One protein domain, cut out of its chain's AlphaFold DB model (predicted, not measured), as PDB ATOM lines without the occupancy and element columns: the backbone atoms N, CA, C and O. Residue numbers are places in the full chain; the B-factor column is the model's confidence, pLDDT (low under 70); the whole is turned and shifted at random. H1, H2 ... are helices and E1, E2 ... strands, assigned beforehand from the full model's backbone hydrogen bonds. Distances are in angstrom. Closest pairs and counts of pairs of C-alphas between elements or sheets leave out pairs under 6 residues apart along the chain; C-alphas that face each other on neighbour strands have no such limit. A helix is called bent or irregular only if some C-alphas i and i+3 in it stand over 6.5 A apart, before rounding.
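This is residues 113 to 301 of the 721 residues of an uncharacterized protein of Reticulomyxa filosa (UniProt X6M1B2). A cluster of helices, with H3, H4 and H5 packed on H1, sits over one face of a strongly twisted four-stranded sheet, H1 and H5 being the two that cover it. A small hairpin, E1 and E2, lies beside H4, while residues 213 to 238, with H6 in them, stick out as a long arm that folds back on its way to the sheet. The 189 printed residues hold six named helices and six named strands, in the order H1 H2 H3 H4 E1 E2 H5 H6 E3 E4 E5 E6. The class is mixed; both sheets, E3 E4 E5 E6 and E1 E2, are antiparallel. The whole is loose, with a radius of gyration of the C-alphas of 20.7 A and spans of 65 by 51 by 34 A.

Start at H1, residues 114 to 132, the hub, which touches four helices. H2, residues 137 to 140, touches it at Tyr 139, whose C-alpha is 6.1 A from that of Leu 130, the closest pair. H3, residues 144 to 158, touches H1 with a steep tilt of 43 degrees, opposite ways; the closest C-alphas are those of Lys 114 and Met 158, 6.5 A. H4, residues 162 to 176, touches H1 at a shallow tilt of 31 degrees, the same way, closest at Glu 115 and Val 165, C-alphas 6.0 A apart. In the hairpin of E1, residues 178 to 180, and E2, residues 186 to 188, find N 179 and O 187 at 2.8 A. H5, residues 194 to 206, touches H1, closest at the C-alphas of Leu 127 and Tyr 201, 6.2 A. H6, residues 221 to 236, touches no helix. E3, residues 248 to 253, E4, residues 256 to 265, E5, residues 270 to 275, and E6, residues 292 to 296, form a meander, each strand the antiparallel neighbour of the one before. Look for N 251 and O 258, 2.9 A, N 261 and O 274, 2.8 A, and N 271 and O 295, 2.8 A. H1, at a height over the sheet of 11.5 A, and H5, at 9.6 A, are on the same face, in two layers with the sheet. Every O i to N i+4 pair is within hydrogen-bond range in H1, H3, H4 and H5, and 9 of 12 are in H6; H2 is too short for one.

Find C-alpha 114 at (21.314, -29.187, 61.102); from there H1 runs 26.8 A. H3 spans 21.1 A and H4 21.0 A. H6 begins at C-alpha 221, (-11.888, -32.179, 68.630), and is irregular, with C-alphas 223 and 226 7.4 A apart. E4 spans 25.5 A and bends by 59 degrees at residue 259. E6 ends at C-alpha 296, (27.500, -41.215, 84.631).

The C-alphas of Ile 182 and Lys 223 are the farthest apart, 67.7 A. The printed part has no cut. The links H5 to H6, H6 to E3 and E5 to E6 are long. Mean pLDDT of the printed part is 72.9; 63 residues are under 70, among them residues 208 to 246 and 277 to 290.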
ATOM      1  N   SER A 113      17.979 -26.513  63.166       83.69
ATOM      2  CA  SER A 113      18.751 -26.486  61.932       83.69
ATOM      3  C   SER A 113      19.925 -27.451  62.093       83.69
ATOM      4  O   SER A 113      20.497 -27.590  63.182       83.69
ATOM      5  N   LYS A 114      20.264 -28.170  61.028       87.81
ATOM      6  CA  LYS A 114      21.314 -29.187  61.102       87.81
ATOM      7  C   LYS A 114      22.649 -28.561  61.524       87.81
ATOM      8  O   LYS A 114      23.379 -29.165  62.300       87.81
ATOM      9  N   GLU A 115      22.906 -27.319  61.110       90.31
ATOM     10  CA  GLU A 115      24.013 -26.473  61.567       90.31
ATOM     11  C   GLU A 115      23.991 -26.331  63.095       90.31
ATOM     12  O   GLU A 115      24.968 -26.651  63.768       90.31
ATOM     13  N   THR A 116      22.854 -25.902  63.655       85.44
ATOM     14  CA  THR A 116      22.683 -25.670  65.097       85.44
ATOM     15  C   THR A 116      22.908 -26.952  65.892       85.44
ATOM     16  O   THR A 116      23.566 -26.925  66.935       85.44
ATOM     17  N   LYS A 117      22.437 -28.093  65.376       87.81
ATOM     18  CA  LYS A 117      22.659 -29.407  65.987       87.81
ATOM     19  C   LYS A 117      24.145 -29.774  66.029       87.81
ATOM     20  O   LYS A 117      24.632 -30.168  67.086       87.81
ATOM     21  N   ILE A 118      24.868 -29.603  64.917       89.50
ATOM     22  CA  ILE A 118      26.317 -29.863  64.846       89.50
ATOM     23  C   ILE A 118      27.075 -28.953  65.818       89.50
ATOM     24  O   ILE A 118      27.892 -29.434  66.604       89.50
ATOM     25  N   ILE A 119      26.783 -27.649  65.796       91.12
ATOM     26  CA  ILE A 119      27.441 -26.653  66.654       91.12
ATOM     27  C   ILE A 119      27.225 -27.002  68.126       91.12
ATOM     28  O   ILE A 119      28.180 -27.033  68.900       91.12
ATOM     29  N   LYS A 120      25.983 -27.316  68.509       90.69
ATOM     30  CA  LYS A 120      25.630 -27.716  69.872       90.69
ATOM     31  C   LYS A 120      26.384 -28.966  70.309       90.69
ATOM     32  O   LYS A 120      26.961 -28.961  71.393       90.69
ATOM     33  N   GLU A 121      26.399 -30.013  69.478       88.94
ATOM     34  CA  GLU A 121      27.085 -31.268  69.800       88.94
ATOM     35  C   GLU A 121      28.575 -31.040  70.079       88.94
ATOM     36  O   GLU A 121      29.110 -31.566  71.058       88.94
ATOM     37  N   LEU A 122      29.234 -30.231  69.245       90.44
ATOM     38  CA  LEU A 122      30.653 -29.915  69.380       90.44
ATOM     39  C   LEU A 122      30.931 -28.992  70.576       90.44
ATOM     40  O   LEU A 122      31.888 -29.228  71.314       90.44
ATOM     41  N   CYS A 123      30.096 -27.974  70.805       91.69
ATOM     42  CA  CYS A 123      30.229 -27.067  71.948       91.69
ATOM     43  C   CYS A 123      30.065 -27.805  73.278       91.69
ATOM     44  O   CYS A 123      30.902 -27.647  74.167       91.69
ATOM     45  N   LEU A 124      29.040 -28.657  73.404       88.50
ATOM     46  CA  LEU A 124      28.834 -29.479  74.598       88.50
ATOM     47  C   LEU A 124      30.012 -30.418  74.839       88.50
ATOM     48  O   LEU A 124      30.436 -30.564  75.979       88.50
ATOM     49  N   HIS A 125      30.592 -30.998  73.786       89.88
ATOM     50  CA  HIS A 125      31.769 -31.853  73.918       89.88
ATOM     51  C   HIS A 125      33.007 -31.091  74.422       89.88
ATOM     52  O   HIS A 125      33.735 -31.579  75.289       89.88
ATOM     53  N   VAL A 126      33.254 -29.879  73.912       90.38
ATOM     54  CA  VAL A 126      34.365 -29.025  74.375       90.38
ATOM     55  C   VAL A 126      34.161 -28.616  75.834       90.38
ATOM     56  O   VAL A 126      35.062 -28.796  76.655       90.38
ATOM     57  N   LEU A 127      32.971 -28.113  76.169       90.88
ATOM     58  CA  LEU A 127      32.633 -27.675  77.521       90.88
ATOM     59  C   LEU A 127      32.681 -28.837  78.519       90.88
ATOM     60  O   LEU A 127      33.295 -28.701  79.574       90.88
ATOM     61  N   TRP A 128      32.125 -29.999  78.174       88.38
ATOM     62  CA  TRP A 128      32.160 -31.190  79.023       88.38
ATOM     63  C   TRP A 128      33.596 -31.632  79.326       88.38
ATOM     64  O   TRP A 128      33.926 -31.892  80.485       88.38
ATOM     65  N   ASN A 129      34.480 -31.655  78.321       87.94
ATOM     66  CA  ASN A 129      35.888 -32.009  78.521       87.94
ATOM     67  C   ASN A 129      36.610 -31.016  79.446       87.94
ATOM     68  O   ASN A 129      37.372 -31.442  80.318       87.94
ATOM     69  N   LEU A 130      36.362 -29.711  79.282       87.94
ATOM     70  CA  LEU A 130      36.951 -28.669  80.129       87.94
ATOM     71  C   LEU A 130      36.449 -28.738  81.574       87.94
ATOM     72  O   LEU A 130      37.260 -28.676  82.495       87.94
ATOM     73  N   LEU A 131      35.137 -28.892  81.773       86.44
ATOM     74  CA  LEU A 131      34.513 -28.929  83.098       86.44
ATOM     75  C   LEU A 131      34.830 -30.225  83.854       86.44
ATOM     76  O   LEU A 131      35.073 -30.188  85.056       86.44
ATOM     77  N   SER A 132      34.882 -31.360  83.154       83.50
ATOM     78  CA  SER A 132      35.163 -32.666  83.768       83.50
ATOM     79  C   SER A 132      36.650 -32.872  84.059       83.50
ATOM     80  O   SER A 132      37.022 -33.652  84.933       83.50
ATOM     81  N   ASN A 133      37.533 -32.206  83.308       84.81
ATOM     82  CA  ASN A 133      38.977 -32.401  83.411       84.81
ATOM     83  C   ASN A 133      39.757 -31.073  83.419       84.81
ATOM     84  O   ASN A 133      40.721 -30.927  82.656       84.81
ATOM     85  N   PRO A 134      39.434 -30.121  84.317       81.62
ATOM     86  CA  PRO A 134      39.937 -28.754  84.234       81.62
ATOM     87  C   PRO A 134      41.458 -28.679  84.338       81.62
ATOM     88  O   PRO A 134      42.059 -27.812  83.719       81.62
ATOM     89  N   LYS A 135      42.115 -29.597  85.063       83.44
ATOM     90  CA  LYS A 135      43.579 -29.614  85.269       83.44
ATOM     91  C   LYS A 135      44.372 -30.303  84.148       83.44
ATOM     92  O   LYS A 135      45.588 -30.158  84.090       83.44
ATOM     93  N   LYS A 136      43.725 -31.060  83.256       85.38
ATOM     94  CA  LYS A 136      44.430 -31.848  82.231       85.38
ATOM     95  C   LYS A 136      44.702 -30.989  80.993       85.38
ATOM     96  O   LYS A 136      43.788 -30.668  80.238       85.38
ATOM     97  N   LEU A 137      45.981 -30.689  80.744       84.69
ATOM     98  CA  LEU A 137      46.436 -29.840  79.630       84.69
ATOM     99  C   LEU A 137      45.922 -30.288  78.254       84.69
ATOM    100  O   LEU A 137      45.609 -29.441  77.422       84.69
ATOM    101  N   LYS A 138      45.769 -31.599  78.027       87.12
ATOM    102  CA  LYS A 138      45.297 -32.143  76.743       87.12
ATOM    103  C   LYS A 138      43.899 -31.662  76.331       87.12
ATOM    104  O   LYS A 138      43.638 -31.561  75.144       87.12
ATOM    105  N   TYR A 139      43.018 -31.341  77.284       86.88
ATOM    106  CA  TYR A 139      41.671 -30.826  76.989       86.88
ATOM    107  C   TYR A 139      41.630 -29.297  76.868       86.88
ATOM    108  O   TYR A 139      40.627 -28.733  76.448       86.88
ATOM    109  N   ARG A 140      42.737 -28.623  77.204       87.62
ATOM    110  CA  ARG A 140      42.929 -27.179  77.023       87.62
ATOM    111  C   ARG A 140      43.544 -26.839  75.665       87.62
ATOM    112  O   ARG A 140      43.842 -25.675  75.417       87.62
ATOM    113  N   GLN A 141      43.776 -27.828  74.808       89.56
ATOM    114  CA  GLN A 141      44.353 -27.646  73.481       89.56
ATOM    115  C   GLN A 141      43.471 -28.335  72.443       89.56
ATOM    116  O   GLN A 141      43.111 -29.497  72.603       89.56
ATOM    117  N   ILE A 142      43.130 -27.618  71.377       91.12
ATOM    118  CA  ILE A 142      42.359 -28.145  70.253       91.12
ATOM    119  C   ILE A 142      43.163 -27.865  68.989       91.12
ATOM    120  O   ILE A 142      43.376 -26.714  68.606       91.12
ATOM    121  N   SER A 143      43.621 -28.935  68.343       90.81
ATOM    122  CA  SER A 143      44.301 -28.816  67.059       90.81
ATOM    123  C   SER A 143      43.332 -28.297  66.001       90.81
ATOM    124  O   SER A 143      42.220 -28.814  65.864       90.81
ATOM    125  N   ASN A 144      43.761 -27.304  65.227       88.56
ATOM    126  CA  ASN A 144      42.927 -26.736  64.170       88.56
ATOM    127  C   ASN A 144      42.608 -27.768  63.083       88.56
ATOM    128  O   ASN A 144      41.490 -27.809  62.575       88.56
ATOM    129  N   SER A 145      43.559 -28.658  62.777       87.88
ATOM    130  CA  SER A 145      43.351 -29.731  61.802       87.88
ATOM    131  C   SER A 145      42.362 -30.789  62.305       87.88
ATOM    132  O   SER A 145      41.567 -31.302  61.518       87.88
ATOM    133  N   LEU A 146      42.347 -31.078  63.613       87.75
ATOM    134  CA  LEU A 146      41.361 -31.979  64.225       87.75
ATOM    135  C   LEU A 146      39.968 -31.345  64.298       87.75
ATOM    136  O   LEU A 146      38.987 -32.012  63.973       87.75
ATOM    137  N   LEU A 147      39.873 -30.063  64.671       89.06
ATOM    138  CA  LEU A 147      38.610 -29.321  64.663       89.06
ATOM    139  C   LEU A 147      38.006 -29.306  63.256       89.06
ATOM    140  O   LEU A 147      36.850 -29.684  63.085       89.06
ATOM    141  N   PHE A 148      38.809 -28.946  62.250       91.19
ATOM    142  CA  PHE A 148      38.400 -28.943  60.848       91.19
ATOM    143  C   PHE A 148      37.898 -30.322  60.408       91.19
ATOM    144  O   PHE A 148      36.803 -30.434  59.865       91.19
ATOM    145  N   ARG A 149      38.652 -31.390  60.701       92.50
ATOM    146  CA  ARG A 149      38.268 -32.766  60.353       92.50
ATOM    147  C   ARG A 149      36.945 -33.187  60.999       92.50
ATOM    148  O   ARG A 149      36.113 -33.787  60.324       92.50
ATOM    149  N   ASN A 150      36.741 -32.870  62.277       91.75
ATOM    150  CA  ASN A 150      35.525 -33.243  63.003       91.75
ATOM    151  C   ASN A 150      34.297 -32.472  62.506       91.75
ATOM    152  O   ASN A 150      33.246 -33.079  62.305       91.75
ATOM    153  N   VAL A 151      34.436 -31.162  62.270       92.50
ATOM    154  CA  VAL A 151      33.369 -30.339  61.682       92.50
ATOM    155  C   VAL A 151      33.036 -30.846  60.281       92.50
ATOM    156  O   VAL A 151      31.872 -31.110  60.007       92.50
ATOM    157  N   LYS A 152      34.049 -31.081  59.432       93.88
ATOM    158  CA  LYS A 152      33.872 -31.614  58.075       93.88
ATOM    159  C   LYS A 152      33.081 -32.919  58.079       93.88
ATOM    160  O   LYS A 152      32.053 -33.002  57.418       93.88
ATOM    161  N   LYS A 153      33.504 -33.894  58.892       94.75
ATOM    162  CA  LYS A 153      32.827 -35.191  59.019       94.75
ATOM    163  C   LYS A 153      31.350 -35.029  59.405       94.75
ATOM    164  O   LYS A 153      30.482 -35.620  58.776       94.75
ATOM    165  N   LYS A 154      31.050 -34.199  60.411       91.75
ATOM    166  CA  LYS A 154      29.670 -33.953  60.872       91.75
ATOM    167  C   LYS A 154      28.820 -33.208  59.836       91.75
ATOM    168  O   LYS A 154      27.645 -33.529  59.663       91.75
ATOM    169  N   CYS A 155      29.405 -32.240  59.136       94.75
ATOM    170  CA  CYS A 155      28.763 -31.517  58.041       94.75
ATOM    171  C   CYS A 155      28.442 -32.444  56.858       94.75
ATOM    172  O   CYS A 155      27.331 -32.389  56.336       94.75
ATOM    173  N   GLU A 156      29.356 -33.346  56.488       94.31
ATOM    174  CA  GLU A 156      29.138 -34.369  55.454       94.31
ATOM    175  C   GLU A 156      28.023 -35.349  55.855       94.31
ATOM    176  O   GLU A 156      27.092 -35.568  55.080       94.31
ATOM    177  N   GLU A 157      28.057 -35.863  57.091       92.38
ATOM    178  CA  GLU A 157      27.025 -36.757  57.642       92.38
ATOM    179  C   GLU A 157      25.623 -36.125  57.601       92.38
ATOM    180  O   GLU A 157      24.640 -36.795  57.278       92.38
ATOM    181  N   MET A 158      25.508 -34.826  57.905       90.19
ATOM    182  CA  MET A 158      24.215 -34.132  57.939       90.19
ATOM    183  C   MET A 158      23.849 -33.414  56.631       90.19
ATOM    184  O   MET A 158      22.711 -32.951  56.504       90.19
ATOM    185  N   LYS A 159      24.741 -33.375  55.632       94.69
ATOM    186  CA  LYS A 159      24.594 -32.616  54.373       94.69
ATOM    187  C   LYS A 159      24.413 -31.110  54.615       94.69
ATOM    188  O   LYS A 159      23.391 -30.541  54.235       94.69
ATOM    189  N   VAL A 160      25.376 -30.502  55.305       94.25
ATOM    190  CA  VAL A 160      25.415 -29.078  55.684       94.25
ATOM    191  C   VAL A 160      26.705 -28.448  55.166       94.25
ATOM    192  O   VAL A 160      27.744 -29.106  55.163       94.25
ATOM    193  N   GLU A 161      26.663 -27.180  54.753       94.88
ATOM    194  CA  GLU A 161      27.870 -26.452  54.350       94.88
ATOM    195  C   GLU A 161      28.814 -26.230  55.538       94.88
ATOM    196  O   GLU A 161      28.409 -25.876  56.647       94.88
ATOM    197  N   MET A 162      30.102 -26.470  55.310       95.38
ATOM    198  CA  MET A 162      31.096 -26.501  56.379       95.38
ATOM    199  C   MET A 162      31.471 -25.107  56.894       95.38
ATOM    200  O   MET A 162      31.626 -24.929  58.104       95.38
ATOM    201  N   ASP A 163      31.637 -24.136  55.996       93.88
ATOM    202  CA  ASP A 163      32.232 -22.838  56.330       93.88
ATOM    203  C   ASP A 163      31.438 -22.052  57.388       93.88
ATOM    204  O   ASP A 163      32.061 -21.620  58.367       93.88
ATOM    205  N   PRO A 164      30.092 -21.952  57.310       93.12
ATOM    206  CA  PRO A 164      29.303 -21.263  58.334       93.12
ATOM    207  C   PRO A 164      29.404 -21.939  59.707       93.12
ATOM    208  O   PRO A 164      29.561 -21.278  60.734       93.12
ATOM    209  N   VAL A 165      29.370 -23.277  59.740       93.81
ATOM    210  CA  VAL A 165      29.490 -24.057  60.982       93.81
ATOM    211  C   VAL A 165      30.866 -23.848  61.612       93.81
ATOM    212  O   VAL A 165      30.977 -23.653  62.823       93.81
ATOM    213  N   LEU A 166      31.922 -23.864  60.799       93.56
ATOM    214  CA  LEU A 166      33.291 -23.694  61.266       93.56
ATOM    215  C   LEU A 166      33.540 -22.276  61.801       93.56
ATOM    216  O   LEU A 166      34.213 -22.120  62.822       93.56
ATOM    217  N   GLU A 167      33.000 -21.245  61.149       93.88
ATOM    218  CA  GLU A 167      33.084 -19.863  61.627       93.88
ATOM    219  C   GLU A 167      32.399 -19.689  62.984       93.88
ATOM    220  O   GLU A 167      33.017 -19.170  63.921       93.88
ATOM    221  N   ILE A 168      31.181 -20.216  63.126       93.69
ATOM    222  CA  ILE A 168      30.433 -20.172  64.384       93.69
ATOM    223  C   ILE A 168      31.162 -20.955  65.487       93.69
ATOM    224  O   ILE A 168      31.277 -20.481  66.617       93.69
ATOM    225  N   MET A 169      31.734 -22.121  65.175       94.56
ATOM    226  CA  MET A 169      32.531 -22.880  66.144       94.56
ATOM    227  C   MET A 169      33.760 -22.101  66.626       94.56
ATOM    228  O   MET A 169      34.053 -22.104  67.822       94.56
ATOM    229  N   ARG A 170      34.471 -21.392  65.737       93.31
ATOM    230  CA  ARG A 170      35.602 -20.532  66.135       93.31
ATOM    231  C   ARG A 170      35.159 -19.377  67.030       93.31
ATOM    232  O   ARG A 170      35.900 -19.012  67.940       93.31
ATOM    233  N   HIS A 171      33.981 -18.810  66.776       94.50
ATOM    234  CA  HIS A 171      33.398 -17.781  67.632       94.50
ATOM    235  C   HIS A 171      33.160 -18.311  69.053       94.50
ATOM    236  O   HIS A 171      33.694 -17.739  70.001       94.50
ATOM    237  N   TYR A 172      32.484 -19.455  69.199       93.94
ATOM    238  CA  TYR A 172      32.232 -20.053  70.516       93.94
ATOM    239  C   TYR A 172      33.512 -20.483  71.240       93.94
ATOM    240  O   TYR A 172      33.610 -20.334  72.452       93.94
ATOM    241  N   LEU A 173      34.539 -20.955  70.524       93.12
ATOM    242  CA  LEU A 173      35.837 -21.242  71.147       93.12
ATOM    243  C   LEU A 173      36.469 -19.985  71.763       93.12
ATOM    244  O   LEU A 173      36.985 -20.059  72.879       93.12
ATOM    245  N   LYS A 174      36.396 -18.833  71.081       92.56
ATOM    246  CA  LYS A 174      36.839 -17.548  71.650       92.56
ATOM    247  C   LYS A 174      35.995 -17.153  72.859       92.56
ATOM    248  O   LYS A 174      36.566 -16.762  73.870       92.56
ATOM    249  N   GLU A 175      34.674 -17.294  72.764       90.81
ATOM    250  CA  GLU A 175      33.732 -16.993  73.851       90.81
ATOM    251  C   GLU A 175      34.016 -17.835  75.102       90.81
ATOM    252  O   GLU A 175      34.035 -17.316  76.212       90.81
ATOM    253  N   PHE A 176      34.355 -19.117  74.929       91.62
ATOM    254  CA  PHE A 176      34.751 -19.981  76.040       91.62
ATOM    255  C   PHE A 176      36.102 -19.582  76.653       91.62
ATOM    256  O   PHE A 176      36.360 -19.936  77.802       91.62
ATOM    257  N   GLY A 177      36.956 -18.846  75.930       90.81
ATOM    258  CA  GLY A 177      38.263 -18.364  76.395       90.81
ATOM    259  C   GLY A 177      39.477 -18.983  75.691       90.81
ATOM    260  O   GLY A 177      40.612 -18.792  76.136       90.81
ATOM    261  N   PHE A 178      39.288 -19.724  74.593       92.31
ATOM    262  CA  PHE A 178      40.413 -20.210  73.792       92.31
ATOM    263  C   PHE A 178      41.039 -19.085  72.963       92.31
ATOM    264  O   PHE A 178      40.361 -18.280  72.327       92.31
ATOM    265  N   GLN A 179      42.367 -19.100  72.897       91.69
ATOM    266  CA  GLN A 179      43.175 -18.225  72.057       91.69
ATOM    267  C   GLN A 179      43.751 -19.022  70.890       91.69
ATOM    268  O   GLN A 179      44.235 -20.143  71.071       91.69
ATOM    269  N   ASN A 180      43.701 -18.440  69.694       89.69
ATOM    270  CA  ASN A 180      44.348 -19.000  68.514       89.69
ATOM    271  C   ASN A 180      45.846 -18.659  68.555       89.69
ATOM    272  O   ASN A 180      46.217 -17.499  68.738       89.69
ATOM    273  N   LYS A 181      46.697 -19.676  68.456       85.56
ATOM    274  CA  LYS A 181      48.152 -19.537  68.409       85.56
ATOM    275  C   LYS A 181      48.628 -19.291  66.977       85.56
ATOM    276  O   LYS A 181      47.924 -19.565  66.016       85.56
ATOM    277  N   ILE A 182      49.877 -18.843  66.839       80.56
ATOM    278  CA  ILE A 182      50.525 -18.598  65.536       80.56
ATOM    279  C   ILE A 182      50.569 -19.871  64.668       80.56
ATOM    280  O   ILE A 182      50.463 -19.788  63.449       80.56
ATOM    281  N   ASP A 183      50.656 -21.055  65.285       79.50
ATOM    282  CA  ASP A 183      50.599 -22.362  64.607       79.50
ATOM    283  C   ASP A 183      49.174 -22.770  64.165       79.50
ATOM    284  O   ASP A 183      48.955 -23.877  63.672       79.50
ATOM    285  N   GLY A 184      48.190 -21.890  64.369       79.38
ATOM    286  CA  GLY A 184      46.778 -22.086  64.065       79.38
ATOM    287  C   GLY A 184      46.000 -22.851  65.136       79.38
ATOM    288  O   GLY A 184      44.770 -22.858  65.077       79.38
ATOM    289  N   ASN A 185      46.661 -23.472  66.121       89.19
ATOM    290  CA  ASN A 185      46.003 -24.290  67.141       89.19
ATOM    291  C   ASN A 185      45.308 -23.436  68.207       89.19
ATOM    292  O   ASN A 185      45.741 -22.339  68.553       89.19
ATOM    293  N   TRP A 186      44.233 -23.966  68.780       90.50
ATOM    294  CA  TRP A 186      43.488 -23.303  69.844       90.50
ATOM    295  C   TRP A 186      44.001 -23.764  71.201       90.50
ATOM    296  O   TRP A 186      44.147 -24.961  71.447       90.50
ATOM    297  N   SER A 187      44.256 -22.823  72.104       90.00
ATOM    298  CA  SER A 187      44.680 -23.138  73.466       90.00
ATOM    299  C   SER A 187      43.995 -22.270  74.505       90.00
ATOM    300  O   SER A 187      43.804 -21.076  74.299       90.00
ATOM    301  N   TYR A 188      43.663 -22.875  75.634       87.50
ATOM    302  CA  TYR A 188      43.134 -22.195  76.804       87.50
ATOM    303  C   TYR A 188      44.293 -21.756  77.704       87.50
ATOM    304  O   TYR A 188      45.057 -22.604  78.179       87.50
ATOM    305  N   ARG A 189      44.456 -20.448  77.937       78.94
ATOM    306  CA  ARG A 189      45.552 -19.902  78.756       78.94
ATOM    307  C   ARG A 189      45.065 -19.634  80.184       78.94
ATOM    308  O   ARG A 189      44.031 -19.009  80.363       78.94
ATOM    309  N   GLY A 190      45.833 -20.070  81.183       75.62
ATOM    310  CA  GLY A 190      45.522 -19.848  82.604       75.62
ATOM    311  C   GLY A 190      44.691 -20.959  83.256       75.62
ATOM    312  O   GLY A 190      44.595 -22.077  82.739       75.62
ATOM    313  N   SER A 191      44.151 -20.671  84.440       75.12
ATOM    314  CA  SER A 191      43.146 -21.486  85.130       75.12
ATOM    315  C   SER A 191      41.821 -21.446  84.366       75.12
ATOM    316  O   SER A 191      41.460 -20.444  83.759       75.12
ATOM    317  N   VAL A 192      41.110 -22.572  84.362       74.31
ATOM    318  CA  VAL A 192      39.817 -22.710  83.685       74.31
ATOM    319  C   VAL A 192      38.744 -22.115  84.611       74.31
ATOM    320  O   VAL A 192      38.553 -22.661  85.697       74.31
ATOM    321  N   PRO A 193      38.052 -21.021  84.242       75.56
ATOM    322  CA  PRO A 193      37.024 -20.406  85.073       75.56
ATOM    323  C   PRO A 193      35.758 -21.276  85.072       75.56
ATOM    324  O   PRO A 193      34.872 -21.124  84.225       75.56
ATOM    325  N   SER A 194      35.671 -22.197  86.036       75.38
ATOM    326  CA  SER A 194      34.600 -23.199  86.144       75.38
ATOM    327  C   SER A 194      33.192 -22.601  86.095       75.38
ATOM    328  O   SER A 194      32.316 -23.172  85.454       75.38
ATOM    329  N   LEU A 195      32.974 -21.428  86.702       80.75
ATOM    330  CA  LEU A 195      31.647 -20.807  86.779       80.75
ATOM    331  C   LEU A 195      31.169 -20.225  85.436       80.75
ATOM    332  O   LEU A 195      30.001 -20.379  85.080       80.75
ATOM    333  N   SER A 196      32.053 -19.581  84.664       84.25
ATOM    334  CA  SER A 196      31.684 -19.020  83.353       84.25
ATOM    335  C   SER A 196      31.364 -20.132  82.357       84.25
ATOM    336  O   SER A 196      30.347 -20.096  81.668       84.25
ATOM    337  N   LEU A 197      32.199 -21.172  82.328       88.38
ATOM    338  CA  LEU A 197      31.993 -22.325  81.453       88.38
ATOM    339  C   LEU A 197      30.764 -23.144  81.852       88.38
ATOM    340  O   LEU A 197      30.059 -23.644  80.978       88.38
ATOM    341  N   TRP A 198      30.464 -23.234  83.151       88.50
ATOM    342  CA  TRP A 198      29.229 -23.834  83.648       88.50
ATOM    343  C   TRP A 198      27.984 -23.112  83.126       88.50
ATOM    344  O   TRP A 198      27.052 -23.768  82.658       88.50
ATOM    345  N   LYS A 199      27.974 -21.772  83.127       88.94
ATOM    346  CA  LYS A 199      26.858 -20.983  82.575       88.94
ATOM    347  C   LYS A 199      26.651 -21.275  81.088       88.94
ATOM    348  O   LYS A 199      25.532 -21.613  80.702       88.94
ATOM    349  N   HIS A 200      27.719 -21.262  80.286       90.44
ATOM    350  CA  HIS A 200      27.635 -21.630  78.868       90.44
ATOM    351  C   HIS A 200      27.140 -23.070  78.671       90.44
ATOM    352  O   HIS A 200      26.307 -23.332  77.805       90.44
ATOM    353  N   TYR A 201      27.600 -24.011  79.497       90.25
ATOM    354  CA  TYR A 201      27.156 -25.402  79.444       90.25
ATOM    355  C   TYR A 201      25.658 -25.535  79.746       90.25
ATOM    356  O   TYR A 201      24.919 -26.152  78.975       90.25
ATOM    357  N   CYS A 202      25.171 -24.866  80.795       86.19
ATOM    358  CA  CYS A 202      23.749 -24.799  81.126       86.19
ATOM    359  C   CYS A 202      22.911 -24.196  79.990       86.19
ATOM    360  O   CYS A 202      21.804 -24.665  79.718       86.19
ATOM    361  N   GLU A 203      23.401 -23.141  79.340       87.62
ATOM    362  CA  GLU A 203      22.724 -22.505  78.206       87.62
ATOM    363  C   GLU A 203      22.598 -23.448  77.009       87.62
ATOM    364  O   GLU A 203      21.521 -23.544  76.416       87.62
ATOM    365  N   TRP A 204      23.656 -24.189  76.684       87.12
ATOM    366  CA  TRP A 204      23.627 -25.171  75.603       87.12
ATOM    367  C   TRP A 204      22.704 -26.354  75.893       87.12
ATOM    368  O   TRP A 204      21.973 -26.784  74.998       87.12
ATOM    369  N   ILE A 205      22.651 -26.829  77.140       82.50
ATOM    370  CA  ILE A 205      21.688 -27.864  77.545       82.50
ATOM    371  C   ILE A 205      20.248 -27.349  77.461       82.50
ATOM    372  O   ILE A 205      19.374 -28.048  76.957       82.50
ATOM    373  N   LYS A 206      19.979 -26.098  77.856       79.62
ATOM    374  CA  LYS A 206      18.641 -25.491  77.707       79.62
ATOM    375  C   LYS A 206      18.203 -25.360  76.244       79.62
ATOM    376  O   LYS A 206      17.003 -25.357  75.981       79.62
ATOM    377  N   LYS A 207      19.152 -25.265  75.304       77.94
ATOM    378  CA  LYS A 207      18.895 -25.266  73.853       77.94
ATOM    379  C   LYS A 207      18.636 -26.674  73.284       77.94
ATOM    380  O   LYS A 207      18.251 -26.782  72.123       77.94
ATOM    381  N   GLN A 208      18.806 -27.758  74.054       69.56
ATOM    382  CA  GLN A 208      18.419 -29.100  73.602       69.56
ATOM    383  C   GLN A 208      16.886 -29.213  73.496       69.56
ATOM    384  O   GLN A 208      16.164 -29.191  74.491       69.56
ATOM    385  N   LEU A 209      16.386 -29.347  72.265       58.00
ATOM    386  CA  LEU A 209      14.983 -29.647  71.977       58.00
ATOM    387  C   LEU A 209      14.630 -31.053  72.488       58.00
ATOM    388  O   LEU A 209      15.066 -32.051  71.917       58.00
ATOM    389  N   MET A 210      13.806 -31.138  73.535       51.91
ATOM    390  CA  MET A 210      13.121 -32.382  73.894       51.91
ATOM    391  C   MET A 210      11.802 -32.482  73.125       51.91
ATOM    392  O   MET A 210      10.930 -31.618  73.233       51.91
ATOM    393  N   LEU A 211      11.657 -33.550  72.343       38.41
ATOM    394  CA  LEU A 211      10.443 -33.867  71.596       38.41
ATOM    395  C   LEU A 211       9.285 -34.152  72.568       38.41
ATOM    396  O   LEU A 211       9.207 -35.224  73.161       38.41
ATOM    397  N   CYS A 212       8.357 -33.204  72.714       33.12
ATOM    398  CA  CYS A 212       7.040 -33.467  73.294       33.12
ATOM    399  C   CYS A 212       6.080 -33.880  72.174       33.12
ATOM    400  O   CYS A 212       5.615 -33.043  71.401       33.12
ATOM    401  N   ILE A 213       5.771 -35.175  72.085       34.94
ATOM    402  CA  ILE A 213       4.702 -35.675  71.217       34.94
ATOM    403  C   ILE A 213       3.372 -35.474  71.952       34.94
ATOM    404  O   ILE A 213       3.058 -36.189  72.900       34.94
ATOM    405  N   LEU A 214       2.579 -34.492  71.518       33.34
ATOM    406  CA  LEU A 214       1.187 -34.344  71.947       33.34
ATOM    407  C   LEU A 214       0.342 -35.455  71.307       33.34
ATOM    408  O   LEU A 214       0.085 -35.441  70.103       33.34
ATOM    409  N   HIS A 215      -0.100 -36.418  72.114       32.50
ATOM    410  CA  HIS A 215      -1.060 -37.434  71.687       32.50
ATOM    411  C   HIS A 215      -2.485 -36.867  71.784       32.50
ATOM    412  O   HIS A 215      -3.064 -36.786  72.867       32.50
ATOM    413  N   PHE A 216      -3.054 -36.447  70.652       34.22
ATOM    414  CA  PHE A 216      -4.462 -36.054  70.571       34.22
ATOM    415  C   PHE A 216      -5.339 -37.293  70.349       34.22
ATOM    416  O   PHE A 216      -5.355 -37.866  69.262       34.22
ATOM    417  N   ASN A 217      -6.108 -37.683  71.368       33.28
ATOM    418  CA  ASN A 217      -7.193 -38.646  71.204       33.28
ATOM    419  C   ASN A 217      -8.407 -37.953  70.554       33.28
ATOM    420  O   ASN A 217      -9.077 -37.106  71.153       33.28
ATOM    421  N   CYS A 218      -8.675 -38.314  69.297       36.25
ATOM    422  CA  CYS A 218      -9.814 -37.864  68.500       36.25
ATOM    423  C   CYS A 218     -11.143 -38.403  69.051       36.25
ATOM    424  O   CYS A 218     -11.631 -39.441  68.616       36.25
ATOM    425  N   HIS A 219     -11.762 -37.658  69.961       39.12
ATOM    426  CA  HIS A 219     -13.229 -37.613  70.058       39.12
ATOM    427  C   HIS A 219     -13.755 -36.275  70.609       39.12
ATOM    428  O   HIS A 219     -14.937 -35.969  70.482       39.12
ATOM    429  N   LEU A 220     -12.862 -35.435  71.147       40.44
ATOM    430  CA  LEU A 220     -13.165 -34.122  71.725       40.44
ATOM    431  C   LEU A 220     -12.689 -32.947  70.842       40.44
ATOM    432  O   LEU A 220     -12.489 -31.840  71.323       40.44
ATOM    433  N   ILE A 221     -12.457 -33.184  69.547       45.25
ATOM    434  CA  ILE A 221     -11.888 -32.179  68.630       45.25
ATOM    435  C   ILE A 221     -12.973 -31.280  68.021       45.25
ATOM    436  O   ILE A 221     -12.738 -30.096  67.814       45.25
ATOM    437  N   PHE A 222     -14.200 -31.767  67.841       46.50
ATOM    438  CA  PHE A 222     -15.205 -31.005  67.093       46.50
ATOM    439  C   PHE A 222     -15.784 -29.785  67.828       46.50
ATOM    440  O   PHE A 222     -16.117 -28.802  67.176       46.50
ATOM    441  N   LYS A 223     -15.819 -29.772  69.170       39.06
ATOM    442  CA  LYS A 223     -16.248 -28.586  69.945       39.06
ATOM    443  C   LYS A 223     -15.102 -27.710  70.455       39.06
ATOM    444  O   LYS A 223     -15.333 -26.553  70.790       39.06
ATOM    445  N   ILE A 224     -13.872 -28.227  70.501       43.22
ATOM    446  CA  ILE A 224     -12.749 -27.521  71.132       43.22
ATOM    447  C   ILE A 224     -11.879 -26.771  70.110       43.22
ATOM    448  O   ILE A 224     -11.228 -25.816  70.505       43.22
ATOM    449  N   CYS A 225     -11.910 -27.055  68.802       41.72
ATOM    450  CA  CYS A 225     -11.011 -26.410  67.820       41.72
ATOM    451  C   CYS A 225     -10.926 -24.870  67.891       41.72
ATOM    452  O   CYS A 225      -9.850 -24.312  67.684       41.72
ATOM    453  N   ARG A 226     -12.007 -24.172  68.262       38.59
ATOM    454  CA  ARG A 226     -11.994 -22.706  68.414       38.59
ATOM    455  C   ARG A 226     -11.378 -22.232  69.743       38.59
ATOM    456  O   ARG A 226     -10.721 -21.198  69.785       38.59
ATOM    457  N   MET A 227     -11.527 -23.017  70.810       37.53
ATOM    458  CA  MET A 227     -10.980 -22.747  72.148       37.53
ATOM    459  C   MET A 227      -9.524 -23.236  72.280       37.53
ATOM    460  O   MET A 227      -8.691 -22.579  72.899       37.53
ATOM    461  N   ILE A 228      -9.189 -24.340  71.606       45.69
ATOM    462  CA  ILE A 228      -7.839 -24.890  71.448       45.69
ATOM    463  C   ILE A 228      -6.940 -23.908  70.705       45.69
ATOM    464  O   ILE A 228      -5.784 -23.824  71.068       45.69
ATOM    465  N   PHE A 229      -7.416 -23.119  69.737       41.81
ATOM    466  CA  PHE A 229      -6.541 -22.159  69.047       41.81
ATOM    467  C   PHE A 229      -6.007 -21.064  69.991       41.81
ATOM    468  O   PHE A 229      -4.814 -20.770  69.997       41.81
ATOM    469  N   VAL A 230      -6.866 -20.533  70.869       41.06
ATOM    470  CA  VAL A 230      -6.492 -19.520  71.875       41.06
ATOM    471  C   VAL A 230      -5.676 -20.143  73.013       41.06
ATOM    472  O   VAL A 230      -4.671 -19.581  73.448       41.06
ATOM    473  N   VAL A 231      -6.045 -21.349  73.457       41.62
ATOM    474  CA  VAL A 231      -5.308 -22.090  74.492       41.62
ATOM    475  C   VAL A 231      -3.950 -22.589  73.975       41.62
ATOM    476  O   VAL A 231      -2.982 -22.559  74.724       41.62
ATOM    477  N   LEU A 232      -3.817 -22.953  72.696       41.59
ATOM    478  CA  LEU A 232      -2.551 -23.340  72.057       41.59
ATOM    479  C   LEU A 232      -1.620 -22.145  71.841       41.59
ATOM    480  O   LEU A 232      -0.416 -22.314  71.990       41.59
ATOM    481  N   LEU A 233      -2.143 -20.944  71.573       39.22
ATOM    482  CA  LEU A 233      -1.352 -19.704  71.566       39.22
ATOM    483  C   LEU A 233      -0.796 -19.379  72.966       39.22
ATOM    484  O   LEU A 233       0.367 -18.997  73.107       39.22
ATOM    485  N   LEU A 234      -1.590 -19.613  74.017       36.72
ATOM    486  CA  LEU A 234      -1.177 -19.433  75.416       36.72
ATOM    487  C   LEU A 234      -0.221 -20.537  75.914       36.72
ATOM    488  O   LEU A 234       0.658 -20.274  76.737       36.72
ATOM    489  N   ILE A 235      -0.360 -21.760  75.399       37.84
ATOM    490  CA  ILE A 235       0.529 -22.903  75.650       37.84
ATOM    491  C   ILE A 235       1.846 -22.720  74.883       37.84
ATOM    492  O   ILE A 235       2.899 -22.835  75.489       37.84
ATOM    493  N   ALA A 236       1.855 -22.316  73.612       35.47
ATOM    494  CA  ALA A 236       3.091 -22.104  72.845       35.47
ATOM    495  C   ALA A 236       4.044 -21.080  73.500       35.47
ATOM    496  O   ALA A 236       5.261 -21.273  73.483       35.47
ATOM    497  N   ASN A 237       3.509 -20.059  74.181       34.78
ATOM    498  CA  ASN A 237       4.312 -19.104  74.956       34.78
ATOM    499  C   ASN A 237       4.861 -19.660  76.288       34.78
ATOM    500  O   ASN A 237       5.776 -19.073  76.864       34.78
ATOM    501  N   ARG A 238       4.362 -20.800  76.790       36.03
ATOM    502  CA  ARG A 238       4.812 -21.418  78.055       36.03
ATOM    503  C   ARG A 238       5.876 -22.518  77.889       36.03
ATOM    504  O   ARG A 238       6.549 -22.830  78.870       36.03
ATOM    505  N   TYR A 239       6.075 -23.079  76.691       40.25
ATOM    506  CA  TYR A 239       6.838 -24.331  76.482       40.25
ATOM    507  C   TYR A 239       8.315 -24.147  76.105       40.25
ATOM    508  O   TYR A 239       9.036 -25.126  75.930       40.25
ATOM    509  N   LYS A 240       8.817 -22.908  76.053       39.62
ATOM    510  CA  LYS A 240      10.247 -22.631  75.830       39.62
ATOM    511  C   LYS A 240      11.127 -22.755  77.084       39.62
ATOM    512  O   LYS A 240      12.317 -22.479  77.006       39.62
ATOM    513  N   THR A 241      10.588 -23.159  78.240       38.22
ATOM    514  CA  THR A 241      11.391 -23.270  79.473       38.22
ATOM    515  C   THR A 241      11.179 -24.605  80.182       38.22
ATOM    516  O   THR A 241      10.059 -24.980  80.515       38.22
ATOM    517  N   ASN A 242      12.287 -25.314  80.407       45.16
ATOM    518  CA  ASN A 242      12.419 -26.565  81.152       45.16
ATOM    519  C   ASN A 242      12.005 -26.341  82.628       45.16
ATOM    520  O   ASN A 242      12.841 -26.011  83.463       45.16
ATOM    521  N   ARG A 243      10.698 -26.388  82.940       38.59
ATOM    522  CA  ARG A 243      10.159 -26.043  84.277       38.59
ATOM    523  C   ARG A 243      10.146 -27.197  85.285       38.59
ATOM    524  O   ARG A 243       9.922 -26.934  86.461       38.59
ATOM    525  N   CYS A 244      10.370 -28.438  84.853       48.72
ATOM    526  CA  CYS A 244      10.239 -29.614  85.725       48.72
ATOM    527  C   CYS A 244      11.571 -30.259  86.124       48.72
ATOM    528  O   CYS A 244      11.563 -31.163  86.954       48.72
ATOM    529  N   THR A 245      12.705 -29.820  85.567       54.75
ATOM    530  CA  THR A 245      14.007 -30.243  86.091       54.75
ATOM    531  C   THR A 245      14.340 -29.384  87.310       54.75
ATOM    532  O   THR A 245      14.314 -28.151  87.210       54.75
ATOM    533  N   PRO A 246      14.589 -29.993  88.483       57.31
ATOM    534  CA  PRO A 246      15.040 -29.237  89.643       57.31
ATOM    535  C   PRO A 246      16.323 -28.498  89.260       57.31
ATOM    536  O   PRO A 246      17.192 -29.073  88.619       57.31
ATOM    537  N   LYS A 247      16.423 -27.208  89.598       73.56
ATOM    538  CA  LYS A 247      17.642 -26.420  89.342       73.56
ATOM    539  C   LYS A 247      18.730 -26.727  90.366       73.56
ATOM    540  O   LYS A 247      19.907 -26.552  90.079       73.56
ATOM    541  N   THR A 248      18.330 -27.175  91.552       80.56
ATOM    542  CA  THR A 248      19.225 -27.512  92.653       80.56
ATOM    543  C   THR A 248      18.807 -28.815  93.319       80.56
ATOM    544  O   THR A 248      17.628 -29.172  93.325       80.56
ATOM    545  N   VAL A 249      19.785 -29.538  93.857       77.12
ATOM    546  CA  VAL A 249      19.605 -30.787  94.605       77.12
ATOM    547  C   VAL A 249      20.513 -30.793  95.827       77.12
ATOM    548  O   VAL A 249      21.608 -30.238  95.797       77.12
ATOM    549  N   PHE A 250      20.071 -31.447  96.898       75.88
ATOM    550  CA  PHE A 250      20.917 -31.729  98.053       75.88
ATOM    551  C   PHE A 250      21.440 -33.156  97.942       75.88
ATOM    552  O   PHE A 250      20.656 -34.088  97.767       75.88
ATOM    553  N   MET A 251      22.752 -33.333  98.058       73.25
ATOM    554  CA  MET A 251      23.373 -34.655  98.079       73.25
ATOM    555  C   MET A 251      24.170 -34.844  99.364       73.25
ATOM    556  O   MET A 251      24.915 -33.956  99.781       73.25
ATOM    557  N   CYS A 252      23.995 -36.005  99.994       67.69
ATOM    558  CA  CYS A 252      24.786 -36.414 101.146       67.69
ATOM    559  C   CYS A 252      26.031 -37.156 100.654       67.69
ATOM    560  O   CYS A 252      25.925 -38.224 100.056       67.69
ATOM    561  N   SER A 253      27.212 -36.594 100.903       63.38
ATOM    562  CA  SER A 253      28.492 -37.239 100.611       63.38
ATOM    563  C   SER A 253      29.342 -37.233 101.873       63.38
ATOM    564  O   SER A 253      29.555 -36.182 102.480       63.38
ATOM    565  N   LYS A 254      29.797 -38.417 102.307       71.00
ATOM    566  CA  LYS A 254      30.579 -38.604 103.548       71.00
ATOM    567  C   LYS A 254      29.899 -38.006 104.795       71.00
ATOM    568  O   LYS A 254      30.551 -37.364 105.615       71.00
ATOM    569  N   GLY A 255      28.580 -38.173 104.905       66.31
ATOM    570  CA  GLY A 255      27.797 -37.701 106.053       66.31
ATOM    571  C   GLY A 255      27.536 -36.190 106.091       66.31
ATOM    572  O   GLY A 255      27.039 -35.692 107.098       66.31
ATOM    573  N   LYS A 256      27.852 -35.440 105.024       67.25
ATOM    574  CA  LYS A 256      27.551 -34.004 104.918       67.25
ATOM    575  C   LYS A 256      26.616 -33.724 103.746       67.25
ATOM    576  O   LYS A 256      26.884 -34.146 102.621       67.25
ATOM    577  N   TRP A 257      25.547 -32.976 104.009       72.94
ATOM    578  CA  TRP A 257      24.631 -32.479 102.985       72.94
ATOM    579  C   TRP A 257      25.215 -31.251 102.301       72.94
ATOM    580  O   TRP A 257      25.583 -30.281 102.958       72.94
ATOM    581  N   THR A 258      25.293 -31.308 100.979       76.88
ATOM    582  CA  THR A 258      25.788 -30.221 100.137       76.88
ATOM    583  C   THR A 258      24.737 -29.878  99.093       76.88
ATOM    584  O   THR A 258      24.147 -30.783  98.499       76.88
ATOM    585  N   GLU A 259      24.479 -28.587  98.886       84.19
ATOM    586  CA  GLU A 259      23.622 -28.116  97.798       84.19
ATOM    587  C   GLU A 259      24.427 -28.036  96.497       84.19
ATOM    588  O   GLU A 259      25.521 -27.463  96.453       84.19
ATOM    589  N   TYR A 260      23.860 -28.586  95.430       83.31
ATOM    590  CA  TYR A 260      24.414 -28.541  94.088       83.31
ATOM    591  C   TYR A 260      23.420 -27.904  93.124       83.31
ATOM    592  O   TYR A 260      22.222 -28.175  93.195       83.31
ATOM    593  N   GLU A 261      23.910 -27.110  92.175       87.44
ATOM    594  CA  GLU A 261      23.183 -26.850  90.933       87.44
ATOM    595  C   GLU A 261      23.309 -28.078  90.021       87.44
ATOM    596  O   GLU A 261      24.398 -28.634  89.887       87.44
ATOM    597  N   ILE A 262      22.205 -28.521  89.418       84.75
ATOM    598  CA  ILE A 262      22.148 -29.767  88.638       84.75
ATOM    599  C   ILE A 262      21.766 -29.504  87.182       84.75
ATOM    600  O   ILE A 262      20.864 -28.717  86.885       84.75
ATOM    601  N   VAL A 263      22.421 -30.217  86.264       83.75
ATOM    602  CA  VAL A 263      22.078 -30.233  84.838       83.75
ATOM    603  C   VAL A 263      22.142 -31.659  84.297       83.75
ATOM    604  O   VAL A 263      23.098 -32.389  84.547       83.75
ATOM    605  N   PHE A 264      21.125 -32.044  83.523       80.56
ATOM    606  CA  PHE A 264      21.086 -33.324  82.815       80.56
ATOM    607  C   PHE A 264      21.632 -33.151  81.398       80.56
ATOM    608  O   PHE A 264      20.991 -32.511  80.563       80.56
ATOM    609  N   ASP A 265      22.794 -33.739  81.121       78.62
ATOM    610  CA  ASP A 265      23.343 -33.816  79.773       78.62
ATOM    611  C   ASP A 265      22.936 -35.131  79.116       78.62
ATOM    612  O   ASP A 265      23.544 -36.181  79.335       78.62
ATOM    613  N   TYR A 266      21.902 -35.065  78.281       74.44
ATOM    614  CA  TYR A 266      21.408 -36.216  77.528       74.44
ATOM    615  C   TYR A 266      22.398 -36.708  76.466       74.44
ATOM    616  O   TYR A 266      22.374 -37.889  76.122       74.44
ATOM    617  N   GLN A 267      23.274 -35.835  75.956       68.88
ATOM    618  CA  GLN A 267      24.241 -36.188  74.918       68.88
ATOM    619  C   GLN A 267      25.354 -37.072  75.483       68.88
ATOM    620  O   GLN A 267      25.743 -38.047  74.845       68.88
ATOM    621  N   HIS A 268      25.829 -36.765  76.690       73.88
ATOM    622  CA  HIS A 268      26.845 -37.566  77.382       73.88
ATOM    623  C   HIS A 268      26.242 -38.539  78.411       73.88
ATOM    624  O   HIS A 268      26.978 -39.238  79.107       73.88
ATOM    625  N   ARG A 269      24.905 -38.581  78.523       74.94
ATOM    626  CA  ARG A 269      24.155 -39.316  79.557       74.94
ATOM    627  C   ARG A 269      24.767 -39.120  80.948       74.94
ATOM    628  O   ARG A 269      25.056 -40.071  81.664       74.94
ATOM    629  N   THR A 270      25.041 -37.870  81.296       76.00
ATOM    630  CA  THR A 270      25.748 -37.498  82.526       76.00
ATOM    631  C   THR A 270      24.913 -36.491  83.309       76.00
ATOM    632  O   THR A 270      24.339 -35.567  82.732       76.00
ATOM    633  N   ILE A 271      24.854 -36.652  84.628       82.75
ATOM    634  CA  ILE A 271      24.349 -35.627  85.540       82.75
ATOM    635  C   ILE A 271      25.545 -34.807  85.998       82.75
ATOM    636  O   ILE A 271      26.460 -35.330  86.633       82.75
ATOM    637  N   MET A 272      25.535 -33.526  85.659       84.31
ATOM    638  CA  MET A 272      26.571 -32.589  86.064       84.31
ATOM    639  C   MET A 272      26.085 -31.812  87.287       84.31
ATOM    640  O   MET A 272      24.939 -31.356  87.321       84.31
ATOM    641  N   LEU A 273      26.956 -31.670  88.281       86.50
ATOM    642  CA  LEU A 273      26.662 -31.073  89.578       86.50
ATOM    643  C   LEU A 273      27.690 -29.993  89.897       86.50
ATOM    644  O   LEU A 273      28.882 -30.285  89.960       86.50
ATOM    645  N   LEU A 274      27.244 -28.765  90.149       87.50
ATOM    646  CA  LEU A 274      28.095 -27.672  90.615       87.50
ATOM    647  C   LEU A 274      27.832 -27.414  92.098       87.50
ATOM    648  O   LEU A 274      26.729 -27.028  92.473       87.50
ATOM    649  N   ASN A 275      28.845 -27.608  92.938       84.00
ATOM    650  CA  ASN A 275      28.743 -27.362  94.374       84.00
ATOM    651  C   ASN A 275      28.589 -25.855  94.678       84.00
ATOM    652  O   ASN A 275      29.428 -25.058  94.253       84.00
ATOM    653  N   LYS A 276      27.556 -25.481  95.448       73.12
ATOM    654  CA  LYS A 276      27.229 -24.087  95.810       73.12
ATOM    655  C   LYS A 276      27.879 -23.554  97.098       73.12
ATOM    656  O   LYS A 276      27.620 -22.419  97.474       73.12
ATOM    657  N   ILE A 277      28.718 -24.326  97.793       63.06
ATOM    658  CA  ILE A 277      29.119 -24.063  99.197       63.06
ATOM    659  C   ILE A 277      29.824 -22.712  99.498       63.06
ATOM    660  O   ILE A 277      30.005 -22.402 100.669       63.06
ATOM    661  N   ASN A 278      30.195 -21.860  98.535       52.75
ATOM    662  CA  ASN A 278      31.052 -20.692  98.814       52.75
ATOM    663  C   ASN A 278      30.588 -19.349  98.213       52.75
ATOM    664  O   ASN A 278      31.424 -18.613  97.704       52.75
ATOM    665  N   GLU A 279      29.303 -18.992  98.283       50.72
ATOM    666  CA  GLU A 279      28.857 -17.649  97.844       50.72
ATOM    667  C   GLU A 279      29.135 -16.515  98.868       50.72
ATOM    668  O   GLU A 279      29.008 -15.352  98.510       50.72
ATOM    669  N   GLU A 280      29.565 -16.799 100.110       46.53
ATOM    670  CA  GLU A 280      29.593 -15.788 101.197       46.53
ATOM    671  C   GLU A 280      30.971 -15.422 101.807       46.53
ATOM    672  O   GLU A 280      31.007 -14.842 102.892       46.53
ATOM    673  N   LYS A 281      32.128 -15.704 101.182       43.22
ATOM    674  CA  LYS A 281      33.427 -15.250 101.749       43.22
ATOM    675  C   LYS A 281      34.431 -14.717 100.725       43.22
ATOM    676  O   LYS A 281      35.005 -15.507  99.983       43.22
ATOM    677  N   ASP A 282      34.661 -13.405 100.830       45.19
ATOM    678  CA  ASP A 282      35.788 -12.565 100.392       45.19
ATOM    679  C   ASP A 282      36.407 -12.830  99.003       45.19
ATOM    680  O   ASP A 282      37.081 -13.829  98.753       45.19
ATOM    681  N   GLU A 283      36.273 -11.817  98.140       47.88
ATOM    682  CA  GLU A 283      36.600 -11.723  96.702       47.88
ATOM    683  C   GLU A 283      38.088 -11.918  96.307       47.88
ATOM    684  O   GLU A 283      38.502 -11.496  95.227       47.88
ATOM    685  N   LYS A 284      38.952 -12.514  97.144       43.78
ATOM    686  CA  LYS A 284      40.409 -12.564  96.874       43.78
ATOM    687  C   LYS A 284      41.055 -13.943  96.706       43.78
ATOM    688  O   LYS A 284      42.234 -13.991  96.370       43.78
ATOM    689  N   GLU A 285      40.312 -15.048  96.785       48.91
ATOM    690  CA  GLU A 285      40.827 -16.394  96.444       48.91
ATOM    691  C   GLU A 285      39.782 -17.236  95.684       48.91
ATOM    692  O   GLU A 285      39.221 -18.200  96.208       48.91
ATOM    693  N   GLU A 286      39.457 -16.854  94.443       51.84
ATOM    694  CA  GLU A 286      38.142 -17.189  93.866       51.84
ATOM    695  C   GLU A 286      38.108 -18.095  92.615       51.84
ATOM    696  O   GLU A 286      37.164 -18.036  91.832       51.84
ATOM    697  N   GLN A 287      39.075 -18.995  92.392       50.59
ATOM    698  CA  GLN A 287      38.978 -19.932  91.245       50.59
ATOM    699  C   GLN A 287      39.085 -21.427  91.571       50.59
ATOM    700  O   GLN A 287      38.569 -22.237  90.804       50.59
ATOM    701  N   ASP A 288      39.627 -21.816  92.728       49.59
ATOM    702  CA  ASP A 288      39.798 -23.235  93.092       49.59
ATOM    703  C   ASP A 288      38.645 -23.832  93.934       49.59
ATOM    704  O   ASP A 288      38.675 -25.013  94.285       49.59
ATOM    705  N   LYS A 289      37.595 -23.053  94.244       57.72
ATOM    706  CA  LYS A 289      36.496 -23.475  95.141       57.72
ATOM    707  C   LYS A 289      35.268 -24.088  94.458       57.72
ATOM    708  O   LYS A 289      34.465 -24.724  95.140       57.72
ATOM    709  N   PHE A 290      35.115 -23.951  93.140       66.50
ATOM    710  CA  PHE A 290      33.983 -24.538  92.413       66.50
ATOM    711  C   PHE A 290      34.303 -25.971  91.992       66.50
ATOM    712  O   PHE A 290      34.956 -26.215  90.976       66.50
ATOM    713  N   LYS A 291      33.842 -26.933  92.796       75.62
ATOM    714  CA  LYS A 291      33.959 -28.357  92.480       75.62
ATOM    715  C   LYS A 291      32.767 -28.791  91.629       75.62
ATOM    716  O   LYS A 291      31.628 -28.738  92.093       75.62
ATOM    717  N   ILE A 292      33.053 -29.223  90.403       82.38
ATOM    718  CA  ILE A 292      32.075 -29.856  89.516       82.38
ATOM    719  C   ILE A 292      32.231 -31.367  89.629       82.38
ATOM    720  O   ILE A 292      33.343 -31.894  89.553       82.38
ATOM    721  N   GLU A 293      31.115 -32.053  89.834       83.94
ATOM    722  CA  GLU A 293      31.035 -33.507  89.899       83.94
ATOM    723  C   GLU A 293      30.180 -34.004  88.730       83.94
ATOM    724  O   GLU A 293      29.166 -33.403  88.381       83.94
ATOM    725  N   ALA A 294      30.624 -35.084  88.094       81.31
ATOM    726  CA  ALA A 294      29.932 -35.717  86.982       81.31
ATOM    727  C   ALA A 294      29.526 -37.131  87.407       81.31
ATOM    728  O   ALA A 294      30.372 -37.916  87.835       81.31
ATOM    729  N   LEU A 295      28.240 -37.447  87.291       78.19
ATOM    730  CA  LEU A 295      27.688 -38.771  87.561       78.19
ATOM    731  C   LEU A 295      27.232 -39.390  86.242       78.19
ATOM    732  O   LEU A 295      26.328 -38.871  85.584       78.19
ATOM    733  N   GLN A 296      27.859 -40.494  85.849       76.50
ATOM    734  CA  GLN A 296      27.500 -41.215  84.631       76.50
ATOM    735  C   GLN A 296      26.169 -41.956  84.823       76.50
ATOM    736  O   GLN A 296      25.987 -42.660  85.814       76.50
ATOM    737  N   VAL A 297      25.258 -41.831  83.858       63.53
ATOM    738  CA  VAL A 297      23.965 -42.527  83.843       63.53
ATOM    739  C   VAL A 297      23.945 -43.521  82.679       63.53
ATOM    740  O   VAL A 297      23.804 -43.141  81.518       63.53
ATOM    741  N   GLY A 298      24.088 -44.812  82.986       56.53
ATOM    742  CA  GLY A 298      24.086 -45.898  81.995       56.53
ATOM    743  C   GLY A 298      25.344 -45.975  81.112       56.53
ATOM    744  O   GLY A 298      26.267 -45.165  81.232       56.53
ATOM    745  N   ASN A 299      25.385 -46.966  80.210       51.41
ATOM    746  CA  ASN A 299      26.507 -47.185  79.291       51.41
ATOM    747  C   ASN A 299      26.445 -46.204  78.091       51.41
ATOM    748  O   ASN A 299      25.430 -46.169  77.387       51.41
ATOM    749  N   PRO A 300      27.495 -45.401  77.825       42.44
ATOM    750  CA  PRO A 300      27.525 -44.457  76.704       42.44
ATOM    751  C   PRO A 300      27.753 -45.101  75.320       42.44
ATOM    752  O   PRO A 300      27.614 -44.400  74.319       42.44
ATOM    753  N   LYS A 301      28.104 -46.397  75.234       39.16
ATOM    754  CA  LYS A 301      28.435 -47.078  73.961       39.16
ATOM    755  C   LYS A 301      27.264 -47.776  73.254       39.16
ATOM    756  O   LYS A 301      27.423 -48.159  72.100       39.16
TER     757      LYS A 301